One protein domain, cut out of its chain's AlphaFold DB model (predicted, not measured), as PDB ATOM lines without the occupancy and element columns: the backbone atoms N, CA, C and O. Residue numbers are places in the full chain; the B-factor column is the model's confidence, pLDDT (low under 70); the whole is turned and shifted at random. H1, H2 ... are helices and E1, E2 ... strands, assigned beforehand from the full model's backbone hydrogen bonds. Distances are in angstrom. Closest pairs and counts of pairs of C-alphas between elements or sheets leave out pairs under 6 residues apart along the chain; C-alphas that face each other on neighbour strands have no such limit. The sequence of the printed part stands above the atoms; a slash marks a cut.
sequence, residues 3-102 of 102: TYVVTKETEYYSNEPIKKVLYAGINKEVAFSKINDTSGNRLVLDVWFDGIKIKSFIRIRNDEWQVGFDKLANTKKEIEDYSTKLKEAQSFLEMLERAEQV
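This is residues 3 to 102 of the 102 residues of an uncharacterized protein of Bacillus velezensis (UniProt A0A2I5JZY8). A small, strongly twisted sheet of five strands makes a head, and the long helix H2 sticks out from it as an arm, with residues 74 to 102 standing free. The short helix H1 packs on one face of the sheet, over E1. The printed part has 100 residues, with five named strands and two named helices in the order E1, E2, H1, E3, E4, E5, H2; the class is mixed, helices and strands. The sheet runs E2, E1, E3, E4, E5, all antiparallel. The whole is extended, with a radius of gyration of the C-alphas of 22.0 A and spans of 74 by 34 by 23 A, the arm making the length.

In the sheet, E1, residues 3 to 10, and E3, residues 41 to 49, are antiparallel neighbours at 159 degrees, with N 5 and O 46 2.9 A apart, within hydrogen-bond range. On the other side of E1 is the edge strand E2, residues 18 to 25, which forms a hairpin with E1; N 6 and O 23 are 2.8 A apart. E4, residues 52 to 60, forms a hairpin with E3, N 45 and O 57 being 2.8 A apart. E5, residues 66 to 70, is the other edge strand and forms a hairpin with E4, N 56 and O 69 being 2.9 A apart. E3, E4 and E5 are a meander, each strand the antiparallel neighbour of the one before. H1, residues 28 to 32, is on the sheet and over E1 at a height of 8.1 A; their closest C-alphas, of Val 6 and Ala 31, are 6.2 A apart. E2, H1 and E3 form a split strand-helix-strand unit, two strands running the same way with E1 between them, and its crossover is right-handed. H2, residues 71 to 100, only grazes the sheet, with residues 71 to 73; its closest C-alphas to E4 are those of Ile 54 and Lys 71, 4.9 A apart. H1 and H2 are apart. In both helices every O i to N i+4 pair is within hydrogen-bond range.

E1 begins at C-alpha 3, (140.446, 156.189, 185.468), and is 22.5 A long. E2 is 21.0 A, E3 26.0 A, E4 24.3 A and E5 11.0 A long. H1 is 6.3 A long. H2 runs 43.0 A from C-alpha 71, (152.484, 165.100, 187.885), to C-alpha 100, (183.321, 190.068, 171.357).

The two C-alphas farthest apart, of Asp 37 and Val 102, are 74.7 A apart. The body without the free stretch spans 35 by 25 by 20 A. The printed part has no cut and no long link. The mean pLDDT of the printed part is 89.5; residues 11 to 17 and 36 to 40 are under 70.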
ATOM      1  N   THR A   3     140.456 157.588 185.030       96.75
ATOM      2  CA  THR A   3     140.446 156.189 185.468       96.75
ATOM      3  C   THR A   3     141.226 156.076 186.767       96.75
ATOM      4  O   THR A   3     142.372 156.508 186.859       96.75
ATOM      5  N   TYR A   4     140.596 155.498 187.777       97.19
ATOM      6  CA  TYR A   4     141.189 155.191 189.065       97.19
ATOM      7  C   TYR A   4     141.576 153.719 189.079       97.19
ATOM      8  O   TYR A   4     140.727 152.858 188.837       97.19
ATOM      9  N   VAL A   5     142.839 153.433 189.372       96.50
ATOM     10  CA  VAL A   5     143.368 152.072 189.470       96.50
ATOM     11  C   VAL A   5     143.899 151.868 190.877       96.50
ATOM     12  O   VAL A   5     144.795 152.589 191.303       96.50
ATOM     13  N   VAL A   6     143.350 150.898 191.603       94.38
ATOM     14  CA  VAL A   6     143.830 150.531 192.939       94.38
ATOM     15  C   VAL A   6     144.597 149.228 192.840       94.38
ATOM     16  O   VAL A   6     144.042 148.204 192.440       94.38
ATOM     17  N   THR A   7     145.852 149.260 193.259       93.44
ATOM     18  CA  THR A   7     146.753 148.114 193.291       93.44
ATOM     19  C   THR A   7     147.144 147.821 194.728       93.44
ATOM     20  O   THR A   7     147.577 148.708 195.458       93.44
ATOM     21  N   LYS A   8     147.009 146.564 195.137       90.56
ATOM     22  CA  LYS A   8     147.616 146.038 196.355       90.56
ATOM     23  C   LYS A   8     149.030 145.594 196.032       90.56
ATOM     24  O   LYS A   8     149.215 144.753 195.156       90.56
ATOM     25  N   GLU A   9     149.999 146.140 196.745       87.94
ATOM     26  CA  GLU A   9     151.396 145.741 196.659       87.94
ATOM     27  C   GLU A   9     151.789 145.049 197.965       87.94
ATOM     28  O   GLU A   9     151.562 145.572 199.061       87.94
ATOM     29  N   THR A  10     152.316 143.836 197.830       79.75
ATOM     30  CA  THR A  10     152.672 142.947 198.944       79.75
ATOM     31  C   THR A  10     154.190 142.808 198.947       79.75
ATOM     32  O   THR A  10     154.755 142.372 197.940       79.75
ATOM     33  N   GLU A  11     154.854 143.184 200.038       64.69
ATOM     34  CA  GLU A  11     156.283 142.911 200.215       64.69
ATOM     35  C   GLU A  11     156.439 141.462 200.690       64.69
ATOM     36  O   GLU A  11     156.067 141.114 201.809       64.69
ATOM     37  N   TYR A  12     156.945 140.597 199.814       57.41
ATOM     38  CA  TYR A  12     157.502 139.301 200.201       57.41
ATOM     39  C   TYR A  12     159.025 139.379 200.093       57.41
ATOM     40  O   TYR A  12     159.544 140.273 199.437       57.41
ATOM     41  N   TYR A  13     159.732 138.428 200.707       52.06
ATOM     42  CA  TYR A  13     161.197 138.257 200.720       52.06
ATOM     43  C   TYR A  13     161.898 138.192 199.330       52.06
ATOM     44  O   TYR A  13     163.063 137.813 199.245       52.06
ATOM     45  N   SER A  14     161.214 138.540 198.239       55.47
ATOM     46  CA  SER A  14     161.711 138.682 196.871       55.47
ATOM     47  C   SER A  14     161.830 140.163 196.483       55.47
ATOM     48  O   SER A  14     160.966 140.963 196.824       55.47
ATOM     49  N   ASN A  15     162.856 140.521 195.704       59.72
ATOM     50  CA  ASN A  15     163.184 141.909 195.329       59.72
ATOM     51  C   ASN A  15     162.091 142.682 194.555       59.72
ATOM     52  O   ASN A  15     162.239 143.887 194.361       59.72
ATOM     53  N   GLU A  16     161.006 142.034 194.118       62.12
ATOM     54  CA  GLU A  16     159.896 142.685 193.421       62.12
ATOM     55  C   GLU A  16     158.575 142.545 194.196       62.12
ATOM     56  O   GLU A  16     158.184 141.429 194.556       62.12
ATOM     57  N   PRO A  17     157.854 143.656 194.450       68.50
ATOM     58  CA  PRO A  17     156.573 143.606 195.136       68.50
ATOM     59  C   PRO A  17     155.512 142.956 194.244       68.50
ATOM     60  O   PRO A  17     155.298 143.372 193.103       68.50
ATOM     61  N   ILE A  18     154.783 141.978 194.786       79.31
ATOM     62  CA  ILE A  18     153.655 141.354 194.084       79.31
ATOM     63  C   ILE A  18     152.521 142.373 194.001       79.31
ATOM     64  O   ILE A  18     152.013 142.830 195.030       79.31
ATOM     65  N   LYS A  19     152.108 142.698 192.773       87.12
ATOM     66  CA  LYS A  19     151.055 143.675 192.483       87.12
ATOM     67  C   LYS A  19     149.758 142.979 192.084       87.12
ATOM     68  O   LYS A  19     149.737 142.193 191.141       87.12
ATOM     69  N   LYS A  20     148.659 143.305 192.762       90.19
ATOM     70  CA  LYS A  20     147.309 142.826 192.428       90.19
ATOM     71  C   LYS A  20     146.361 144.002 192.242       90.19
ATOM     72  O   LYS A  20     146.146 144.770 193.177       90.19
ATOM     73  N   VAL A  21     145.746 144.112 191.068       92.62
ATOM     74  CA  VAL A  21     144.702 145.112 190.813       92.62
ATOM     75  C   VAL A  21     143.442 144.732 191.590       92.62
ATOM     76  O   VAL A  21     142.914 143.630 191.446       92.62
ATOM     77  N   LEU A  22     142.973 145.639 192.443       92.31
ATOM     78  CA  LEU A  22     141.739 145.504 193.223       92.31
ATOM     79  C   LEU A  22     140.566 146.265 192.601       92.31
ATOM     80  O   LEU A  22     139.408 145.979 192.909       92.31
ATOM     81  N   TYR A  23     140.863 147.278 191.790       95.06
ATOM     82  CA  TYR A  23     139.868 148.113 191.134       95.06
ATOM     83  C   TYR A  23     140.480 148.836 189.936       95.06
ATOM     84  O   TYR A  23     141.617 149.297 190.015       95.06
ATOM     85  N   ALA A  24     139.705 148.963 188.863       95.62
ATOM     86  CA  ALA A  24     139.994 149.819 187.723       95.62
ATOM     87  C   ALA A  24     138.662 150.365 187.193       95.62
ATOM     88  O   ALA A  24     137.811 149.595 186.751       95.62
ATOM     89  N   GLY A  25     138.447 151.676 187.282       96.12
ATOM     90  CA  GLY A  25     137.179 152.274 186.867       96.12
ATOM     91  C   GLY A  25     137.095 153.773 187.114       96.12
ATOM     92  O   GLY A  25     138.055 154.406 187.542       96.12
ATOM     93  N   ILE A  26     135.932 154.358 186.841       96.31
ATOM     94  CA  ILE A  26     135.724 155.815 186.879       96.31
ATOM     95  C   ILE A  26     135.203 156.332 188.224       96.31
ATOM     96  O   ILE A  26     135.263 157.530 188.490       96.31
ATOM     97  N   ASN A  27     134.680 155.453 189.084       96.50
ATOM     98  CA  ASN A  27     134.140 155.855 190.377       96.50
ATOM     99  C   ASN A  27     135.283 156.080 191.383       96.50
ATOM    100  O   ASN A  27     135.994 155.141 191.752       96.50
ATOM    101  N   LYS A  28     135.436 157.336 191.815       94.88
ATOM    102  CA  LYS A  28     136.434 157.774 192.796       94.88
ATOM    103  C   LYS A  28     136.176 157.173 194.178       94.88
ATOM    104  O   LYS A  28     137.096 156.649 194.792       94.88
ATOM    105  N   GLU A  29     134.947 157.245 194.675       95.06
ATOM    106  CA  GLU A  29     134.591 156.801 196.030       95.06
ATOM    107  C   GLU A  29     134.884 155.311 196.217       95.06
ATOM    108  O   GLU A  29     135.474 154.917 197.221       95.06
ATOM    109  N   VAL A  30     134.573 154.495 195.203       94.38
ATOM    110  CA  VAL A  30     134.876 153.054 195.193       94.38
ATOM    111  C   VAL A  30     136.382 152.781 195.199       94.38
ATOM    112  O   VAL A  30     136.825 151.803 195.799       94.38
ATOM    113  N   ALA A  31     137.182 153.629 194.548       93.81
ATOM    114  CA  ALA A  31     138.635 153.498 194.570       93.81
ATOM    115  C   ALA A  31     139.207 153.816 195.964       93.81
ATOM    116  O   ALA A  31     140.009 153.051 196.497       93.81
ATOM    117  N   PHE A  32     138.763 154.917 196.576       92.19
ATOM    118  CA  PHE A  32     139.267 155.375 197.877       92.19
ATOM    119  C   PHE A  32     138.752 154.551 199.067       92.19
ATOM    120  O   PHE A  32     139.414 154.523 200.106       92.19
ATOM    121  N   SER A  33     137.617 153.858 198.925       91.06
ATOM    122  CA  SER A  33     137.061 152.990 199.971       91.06
ATOM    123  C   SER A  33     137.771 151.640 200.098       91.06
ATOM    124  O   SER A  33     137.513 150.906 201.053       91.06
ATOM    125  N   LYS A  34     138.681 151.292 199.173       87.75
ATOM    126  CA  LYS A  34     139.454 150.048 199.268       87.75
ATOM    127  C   LYS A  34     140.323 150.040 200.527       87.75
ATOM    128  O   LYS A  34     141.054 150.989 200.821       87.75
ATOM    129  N   ILE A  35     140.237 148.929 201.248       80.88
ATOM    130  CA  ILE A  35     140.986 148.639 202.468       80.88
ATOM    131  C   ILE A  35     141.987 147.515 202.221       80.88
ATOM    132  O   ILE A  35     141.897 146.771 201.240       80.88
ATOM    133  N   ASN A  36     142.976 147.433 203.097       69.38
ATOM    134  CA  ASN A  36     143.966 146.382 203.107       69.38
ATOM    135  C   ASN A  36     143.754 145.476 204.326       69.38
ATOM    136  O   ASN A  36     143.997 145.873 205.462       69.38
ATOM    137  N   ASP A  37     143.365 144.231 204.073       67.25
ATOM    138  CA  ASP A  37     142.997 143.277 205.125       67.25
ATOM    139  C   ASP A  37     144.207 142.606 205.808       67.25
ATOM    140  O   ASP A  37     144.035 141.701 206.617       67.25
ATOM    141  N   THR A  38     145.449 142.975 205.465       62.38
ATOM    142  CA  THR A  38     146.650 142.301 205.998       62.38
ATOM    143  C   THR A  38     147.781 143.271 206.337       62.38
ATOM    144  O   THR A  38     148.116 144.170 205.558       62.38
ATOM    145  N   SER A  39     148.417 143.043 207.490       59.94
ATOM    146  CA  SER A  39     149.635 143.733 207.921       59.94
ATOM    147  C   SER A  39     150.765 143.520 206.909       59.94
ATOM    148  O   SER A  39     151.065 142.381 206.569       59.94
ATOM    149  N   GLY A  40     151.391 144.604 206.443       63.09
ATOM    150  CA  GLY A  40     152.538 144.552 205.522       63.09
ATOM    151  C   GLY A  40     152.227 144.876 204.059       63.09
ATOM    152  O   GLY A  40     153.156 145.093 203.292       63.09
ATOM    153  N   ASN A  41     150.954 144.998 203.668       76.50
ATOM    154  CA  ASN A  41     150.631 145.458 202.312       76.50
ATOM    155  C   ASN A  41     150.443 146.977 202.263       76.50
ATOM    156  O   ASN A  41     150.005 147.616 203.232       76.50
ATOM    157  N   ARG A  42     150.723 147.537 201.092       87.38
ATOM    158  CA  ARG A  42     150.381 148.914 200.743       87.38
ATOM    159  C   ARG A  42     149.366 148.913 199.609       87.38
ATOM    160  O   ARG A  42     149.417 148.066 198.717       87.38
ATOM    161  N   LEU A  43     148.428 149.848 199.650       91.50
ATOM    162  CA  LEU A  43     147.576 150.158 198.513       91.50
ATOM    163  C   LEU A  43     148.153 151.362 197.786       91.50
ATOM    164  O   LEU A  43     148.540 152.348 198.410       91.50
ATOM    165  N   VAL A  44     148.167 151.277 196.466       93.62
ATOM    166  CA  VAL A  44     148.494 152.376 195.570       93.62
ATOM    167  C   VAL A  44     147.251 152.672 194.750       93.62
ATOM    168  O   VAL A  44     146.704 151.773 194.117       93.62
ATOM    169  N   LEU A  45     146.792 153.916 194.779       95.44
ATOM    170  CA  LEU A  45     145.698 154.407 193.955       95.44
ATOM    171  C   LEU A  45     146.274 155.367 192.925       95.44
ATOM    172  O   LEU A  45     146.642 156.493 193.252       95.44
ATOM    173  N   ASP A  46     146.339 154.919 191.680       97.19
ATOM    174  CA  ASP A  46     146.765 155.728 190.550       97.19
ATOM    175  C   ASP A  46     145.555 156.381 189.878       97.19
ATOM    176  O   ASP A  46     144.554 155.728 189.576       97.19
ATOM    177  N   VAL A  47     145.663 157.680 189.622       97.19
ATOM    178  CA  VAL A  47     144.695 158.459 188.854       97.19
ATOM    179  C   VAL A  47     145.283 158.717 187.479       97.19
ATOM    180  O   VAL A  47     146.316 159.380 187.340       97.19
ATOM    181  N   TRP A  48     144.600 158.204 186.466       97.00
ATOM    182  CA  TRP A  48     144.947 158.357 185.065       97.00
ATOM    183  C   TRP A  48     143.969 159.302 184.387       97.00
ATOM    184  O   TRP A  48     142.757 159.187 184.573       97.00
ATOM    185  N   PHE A  49     144.492 160.202 183.569       95.50
ATOM    186  CA  PHE A  49     143.723 161.051 182.674       95.50
ATOM    187  C   PHE A  49     144.338 160.936 181.287       95.50
ATOM    188  O   PHE A  49     145.527 161.182 181.121       95.50
ATOM    189  N   ASP A  50     143.527 160.520 180.316       93.56
ATOM    190  CA  ASP A  50     143.929 160.429 178.908       93.56
ATOM    191  C   ASP A  50     145.215 159.609 178.673       93.56
ATOM    192  O   ASP A  50     146.162 160.037 178.024       93.56
ATOM    193  N   GLY A  51     145.295 158.433 179.303       91.00
ATOM    194  CA  GLY A  51     146.466 157.553 179.201       91.00
ATOM    195  C   GLY A  51     147.698 158.022 179.984       91.00
ATOM    196  O   GLY A  51     148.702 157.316 180.004       91.00
ATOM    197  N   ILE A  52     147.627 159.155 180.688       93.75
ATOM    198  CA  ILE A  52     148.722 159.696 181.499       93.75
ATOM    199  C   ILE A  52     148.387 159.550 182.979       93.75
ATOM    200  O   ILE A  52     147.321 159.958 183.442       93.75
ATOM    201  N   LYS A  53     149.325 159.014 183.761       95.75
ATOM    202  CA  LYS A  53     149.211 159.022 185.218       95.75
ATOM    203  C   LYS A  53     149.451 160.435 185.743       95.75
ATOM    204  O   LYS A  53     150.554 160.963 185.613       95.75
ATOM    205  N   ILE A  54     148.434 161.030 186.360       97.06
ATOM    206  CA  ILE A  54     148.484 162.414 186.850       97.06
ATOM    207  C   ILE A  54     148.708 162.511 188.359       97.06
ATOM    208  O   ILE A  54     149.262 163.501 188.834       97.06
ATOM    209  N   LYS A  55     148.298 161.496 189.126       97.19
ATOM    210  CA  LYS A  55     148.428 161.480 190.586       97.19
ATOM    211  C   LYS A  55     148.492 160.043 191.096       97.19
ATOM    212  O   LYS A  55     147.837 159.175 190.528       97.19
ATOM    213  N   SER A  56     149.245 159.805 192.163       96.19
ATOM    214  CA  SER A  56     149.206 158.545 192.909       96.19
ATOM    215  C   SER A  56     149.031 158.828 194.388       96.19
ATOM    216  O   SER A  56     149.668 159.730 194.939       96.19
ATOM    217  N   PHE A  57     148.206 158.017 195.033       95.31
ATOM    218  CA  PHE A  57     148.040 158.001 196.474       95.31
ATOM    219  C   PHE A  57     148.515 156.665 197.025       95.31
ATOM    220  O   PHE A  57     148.350 155.630 196.382       95.31
ATOM    221  N   ILE A  58     149.101 156.690 198.212       92.56
ATOM    222  CA  ILE A  58     149.623 155.516 198.897       92.56
ATOM    223  C   ILE A  58     148.927 155.420 200.247       92.56
ATOM    224  O   ILE A  58     148.752 156.420 200.940       92.56
ATOM    225  N   ARG A  59     148.527 154.207 200.609       89.69
ATOM    226  CA  ARG A  59     147.946 153.888 201.909       89.69
ATOM    227  C   ARG A  59     148.627 152.653 202.473       89.69
ATOM    228  O   ARG A  59     148.654 151.607 201.826       89.69
ATOM    229  N   ILE A  60     149.160 152.760 203.680       86.44
ATOM    230  CA  ILE A  60     149.842 151.672 204.392       86.44
ATOM    231  C   ILE A  60     148.990 151.311 205.611       86.44
ATOM    232  O   ILE A  60     148.432 152.199 206.238       86.44
ATOM    233  N   ARG A  61     148.832 150.015 205.919       78.12
ATOM    234  CA  ARG A  61     148.160 149.524 207.152       78.12
ATOM    235  C   ARG A  61     146.783 150.146 207.478       78.12
ATOM    236  O   ARG A  61     146.380 150.162 208.630       78.12
ATOM    237  N   ASN A  62     146.031 150.576 206.464       74.25
ATOM    238  CA  ASN A  62     144.741 151.268 206.598       74.25
ATOM    239  C   ASN A  62     144.788 152.686 207.192       74.25
ATOM    240  O   ASN A  62     143.721 153.221 207.497       74.25
ATOM    241  N   ASP A  63     145.956 153.329 207.240       83.06
ATOM    242  CA  ASP A  63     146.090 154.753 207.577       83.06
ATOM    243  C   ASP A  63     145.412 155.659 206.528       83.06
ATOM    244  O   ASP A  63     144.742 155.193 205.603       83.06
ATOM    245  N   GLU A  64     145.555 156.974 206.654       88.81
ATOM    246  CA  GLU A  64     145.056 157.910 205.647       88.81
ATOM    247  C   GLU A  64     145.798 157.775 204.307       88.81
ATOM    248  O   GLU A  64     146.960 157.369 204.231       88.81
ATOM    249  N   TRP A  65     145.112 158.134 203.222       92.25
ATOM    250  CA  TRP A  65     145.727 158.212 201.900       92.25
ATOM    251  C   TRP A  65     146.699 159.389 201.840       92.25
ATOM    252  O   TRP A  65     146.301 160.542 201.987       92.25
ATOM    253  N   GLN A  66     147.958 159.104 201.532       93.50
ATOM    254  CA  GLN A  66     148.992 160.113 201.335       93.50
ATOM    255  C   GLN A  66     149.296 160.287 199.852       93.50
ATOM    256  O   GLN A  66     149.221 159.336 199.076       93.50
ATOM    257  N   VAL A  67     149.648 161.500 199.432       94.94
ATOM    258  CA  VAL A  67     150.067 161.754 198.048       94.94
ATOM    259  C   VAL A  67     151.475 161.196 197.856       94.94
ATOM    260  O   VAL A  67     152.422 161.680 198.464       94.94
ATOM    261  N   GLY A  68     151.612 160.184 196.999       92.81
ATOM    262  CA  GLY A  68     152.911 159.614 196.624       92.81
ATOM    263  C   GLY A  68     153.483 160.204 195.333       92.81
ATOM    264  O   GLY A  68     154.683 160.125 195.093       92.81
ATOM    265  N   PHE A  69     152.631 160.782 194.483       94.56
ATOM    266  CA  PHE A  69     153.026 161.363 193.201       94.56
ATOM    267  C   PHE A  69     152.003 162.404 192.738       94.56
ATOM    268  O   PHE A  69     150.800 162.154 192.805       94.56
ATOM    269  N   ASP A  70     152.475 163.534 192.211       96.38
ATOM    270  CA  ASP A  70     151.645 164.576 191.599       96.38
ATOM    271  C   ASP A  70     152.347 165.121 190.347       96.38
ATOM    272  O   ASP A  70     153.314 165.882 190.431       96.38
ATOM    273  N   LYS A  71     151.873 164.708 189.163       95.88
ATOM    274  CA  LYS A  71     152.484 165.100 187.885       95.88
ATOM    275  C   LYS A  71     152.362 166.601 187.646       95.88
ATOM    276  O   LYS A  71     153.292 167.193 187.114       95.88
ATOM    277  N   LEU A  72     151.244 167.214 188.042       94.19
ATOM    278  CA  LEU A  72     151.010 168.640 187.823       94.19
ATOM    279  C   LEU A  72     151.971 169.479 188.665       94.19
ATOM    280  O   LEU A  72     152.589 170.401 188.136       94.19
ATOM    281  N   ALA A  73     152.103 169.157 189.954       95.31
ATOM    282  CA  ALA A  73     153.032 169.856 190.840       95.31
ATOM    283  C   ALA A  73     154.482 169.712 190.355       95.31
ATOM    284  O   ALA A  73     155.199 170.707 190.259       95.31
ATOM    285  N   ASN A  74     154.880 168.496 189.968       95.56
ATOM    286  CA  ASN A  74     156.222 168.233 189.450       95.56
ATOM    287  C   ASN A  74     156.495 169.008 188.156       95.56
ATOM    288  O   ASN A  74     157.508 169.689 188.060       95.56
ATOM    289  N   THR A  75     155.577 168.972 187.187       96.88
ATOM    290  CA  THR A  75     155.764 169.675 185.911       96.88
ATOM    291  C   THR A  75     155.760 171.195 186.071       96.88
ATOM    292  O   THR A  75     156.516 171.874 185.383       96.88
ATOM    293  N   LYS A  76     154.981 171.756 187.006       97.50
ATOM    294  CA  LYS A  76     155.077 173.190 187.332       97.50
ATOM    295  C   LYS A  76     156.471 173.563 187.831       97.50
ATOM    296  O   LYS A  76     157.050 174.521 187.332       97.50
ATOM    297  N   LYS A  77     157.022 172.771 188.753       97.31
ATOM    298  CA  LYS A  77     158.376 172.980 189.272       97.31
ATOM    299  C   LYS A  77     159.437 172.853 188.175       97.31
ATOM    300  O   LYS A  77     160.312 173.701 188.077       97.31
ATOM    301  N   GLU A  78     159.322 171.847 187.308       97.75
ATOM    302  CA  GLU A  78     160.224 171.678 186.159       97.75
ATOM    303  C   GLU A  78     160.223 172.922 185.252       97.75
ATOM    304  O   GLU A  78     161.283 173.392 184.845       97.75
ATOM    305  N   ILE A  79     159.048 173.497 184.964       98.31
ATOM    306  CA  ILE A  79     158.929 174.725 184.160       98.31
ATOM    307  C   ILE A  79     159.625 175.913 184.839       98.31
ATOM    308  O   ILE A  79     160.312 176.685 184.163       98.31
ATOM    309  N   GLU A  80     159.462 176.075 186.153       98.31
ATOM    310  CA  GLU A  80     160.130 177.132 186.924       98.31
ATOM    311  C   GLU A  80     161.660 176.975 186.890       98.31
ATOM    312  O   GLU A  80     162.381 177.940 186.606       98.31
ATOM    313  N   ASP A  81     162.153 175.751 187.085       98.19
ATOM    314  CA  ASP A  81     163.581 175.429 187.037       98.19
ATOM    315  C   ASP A  81     164.168 175.718 185.644       98.19
ATOM    316  O   ASP A  81     165.221 176.353 185.518       98.19
ATOM    317  N   TYR A  82     163.479 175.307 184.572       98.44
ATOM    318  CA  TYR A  82     163.917 175.583 183.200       98.44
ATOM    319  C   TYR A  82     163.879 177.069 182.854       98.44
ATOM    320  O   TYR A  82     164.794 177.569 182.200       98.44
ATOM    321  N   SER A  83     162.865 177.791 183.325       98.38
ATOM    322  CA  SER A  83     162.772 179.240 183.123       98.38
ATOM    323  C   SER A  83     163.929 179.977 183.800       98.38
ATOM    324  O   SER A  83     164.439 180.955 183.258       98.38
ATOM    325  N   THR A  84     164.372 179.498 184.964       98.44
ATOM    326  CA  THR A  84     165.532 180.056 185.671       98.44
ATOM    327  C   THR A  84     166.820 179.814 184.885       98.44
ATOM    328  O   THR A  84     167.537 180.767 184.586       98.44
ATOM    329  N   LYS A  85     167.055 178.575 184.436       98.44
ATOM    330  CA  LYS A  85     168.225 178.229 183.607       98.44
ATOM    331  C   LYS A  85     168.282 179.021 182.302       98.44
ATOM    332  O   LYS A  85     169.359 179.423 181.872       98.44
ATOM    333  N   LEU A  86     167.131 179.261 181.671       98.56
ATOM    334  CA  LEU A  86     167.059 180.060 180.449       98.56
ATOM    335  C   LEU A  86     167.526 181.500 180.696       98.56
ATOM    336  O   LEU A  86     168.323 182.015 179.917       98.56
ATOM    337  N   LYS A  87     167.078 182.127 181.791       98.38
ATOM    338  CA  LYS A  87     167.501 183.489 182.156       98.38
ATOM    339  C   LYS A  87     169.004 183.577 182.417       98.38
ATOM    340  O   LYS A  87     169.643 184.528 181.980       98.38
ATOM    341  N   GLU A  88     169.569 182.589 183.107       98.44
ATOM    342  CA  GLU A  88     171.013 182.520 183.361       98.44
ATOM    343  C   GLU A  88     171.808 182.405 182.055       98.44
ATOM    344  O   GLU A  88     172.767 183.147 181.848       98.44
ATOM    345  N   ALA A  89     171.372 181.529 181.144       98.50
ATOM    346  CA  ALA A  89     172.010 181.356 179.842       98.50
ATOM    347  C   ALA A  89     171.918 182.620 178.971       98.50
ATOM    348  O   ALA A  89     172.896 182.981 178.320       98.50
ATOM    349  N   GLN A  90     170.775 183.314 178.987       98.38
ATOM    350  CA  GLN A  90     170.591 184.587 178.282       98.38
ATOM    351  C   GLN A  90     171.529 185.673 178.821       98.38
ATOM    352  O   GLN A  90     172.232 186.307 178.044       98.38
ATOM    353  N   SER A  91     171.608 185.829 180.145       98.00
ATOM    354  CA  SER A  91     172.531 186.777 180.788       98.00
ATOM    355  C   SER A  91     173.996 186.483 180.440       98.00
ATOM    356  O   SER A  91     174.778 187.389 180.148       98.00
ATOM    357  N   PHE A  92     174.375 185.202 180.418       97.94
ATOM    358  CA  PHE A  92     175.721 184.790 180.032       97.94
ATOM    359  C   PHE A  92     176.023 185.077 178.556       97.94
ATOM    360  O   PHE A  92     177.110 185.562 178.246       97.94
ATOM    361  N   LEU A  93     175.065 184.832 177.653       97.94
ATOM    362  CA  LEU A  93     175.204 185.163 176.234       97.94
ATOM    363  C   LEU A  93     175.418 186.669 176.034       97.94
ATOM    364  O   LEU A  93     176.377 187.049 175.371       97.94
ATOM    365  N   GLU A  94     174.611 187.517 176.678       97.69
ATOM    366  CA  GLU A  94     174.769 188.979 176.601       97.69
ATOM    367  C   GLU A  94     176.160 189.440 177.063       97.69
ATOM    368  O   GLU A  94     176.737 190.374 176.502       97.69
ATOM    369  N   MET A  95     176.719 188.805 178.097       97.62
ATOM    370  CA  MET A  95     178.074 189.100 178.565       97.62
ATOM    371  C   MET A  95     179.127 188.754 177.504       97.62
ATOM    372  O   MET A  95     180.052 189.538 177.289       97.62
ATOM    373  N   LEU A  96     178.994 187.598 176.846       97.88
ATOM    374  CA  LEU A  96     179.917 187.164 175.796       97.88
ATOM    375  C   LEU A  96     179.825 188.047 174.548       97.88
ATOM    376  O   LEU A  96     180.858 188.452 174.024       97.88
ATOM    377  N   GLU A  97     178.616 188.407 174.119       97.00
ATOM    378  CA  GLU A  97     178.400 189.304 172.975       97.00
ATOM    379  C   GLU A  97     179.035 190.682 173.200       97.00
ATOM    380  O   GLU A  97     179.607 191.267 172.283       97.00
ATOM    381  N   ARG A  98     178.991 191.203 174.436       95.12
ATOM    382  CA  ARG A  98     179.700 192.445 174.790       95.12
ATOM    383  C   ARG A  98     181.216 192.280 174.754       95.12
ATOM    384  O   ARG A  98     181.905 193.223 174.387       95.12
ATOM    385  N   ALA A  99     181.731 191.119 175.157       93.88
ATOM    386  CA  ALA A  99     183.165 190.843 175.145       93.88
ATOM    387  C   ALA A  99     183.723 190.697 173.720       93.88
ATOM    388  O   ALA A  99     184.856 191.093 173.483       93.88
ATOM    389  N   GLU A 100     182.935 190.176 172.775       90.25
ATOM    390  CA  GLU A 100     183.321 190.068 171.357       90.25
ATOM    391  C   GLU A 100     183.461 191.438 170.664       90.25
ATOM    392  O   GLU A 100     184.176 191.567 169.675       90.25
ATOM    393  N   GLN A 101     182.800 192.475 171.185       83.94
ATOM    394  CA  GLN A 101     182.850 193.838 170.641       83.94
ATOM    395  C   GLN A 101     184.073 194.657 171.107       83.94
ATOM    396  O   GLN A 101     184.197 195.817 170.703       83.94
ATOM    397  N   VAL A 102     184.940 194.091 171.959       70.88
ATOM    398  CA  VAL A 102     186.172 194.714 172.490       70.88
ATOM    399  C   VAL A 102     187.386 194.269 171.686       70.88
ATOM    400  O   VAL A 102     188.185 195.161 171.317       70.88
TER     401      VAL A 102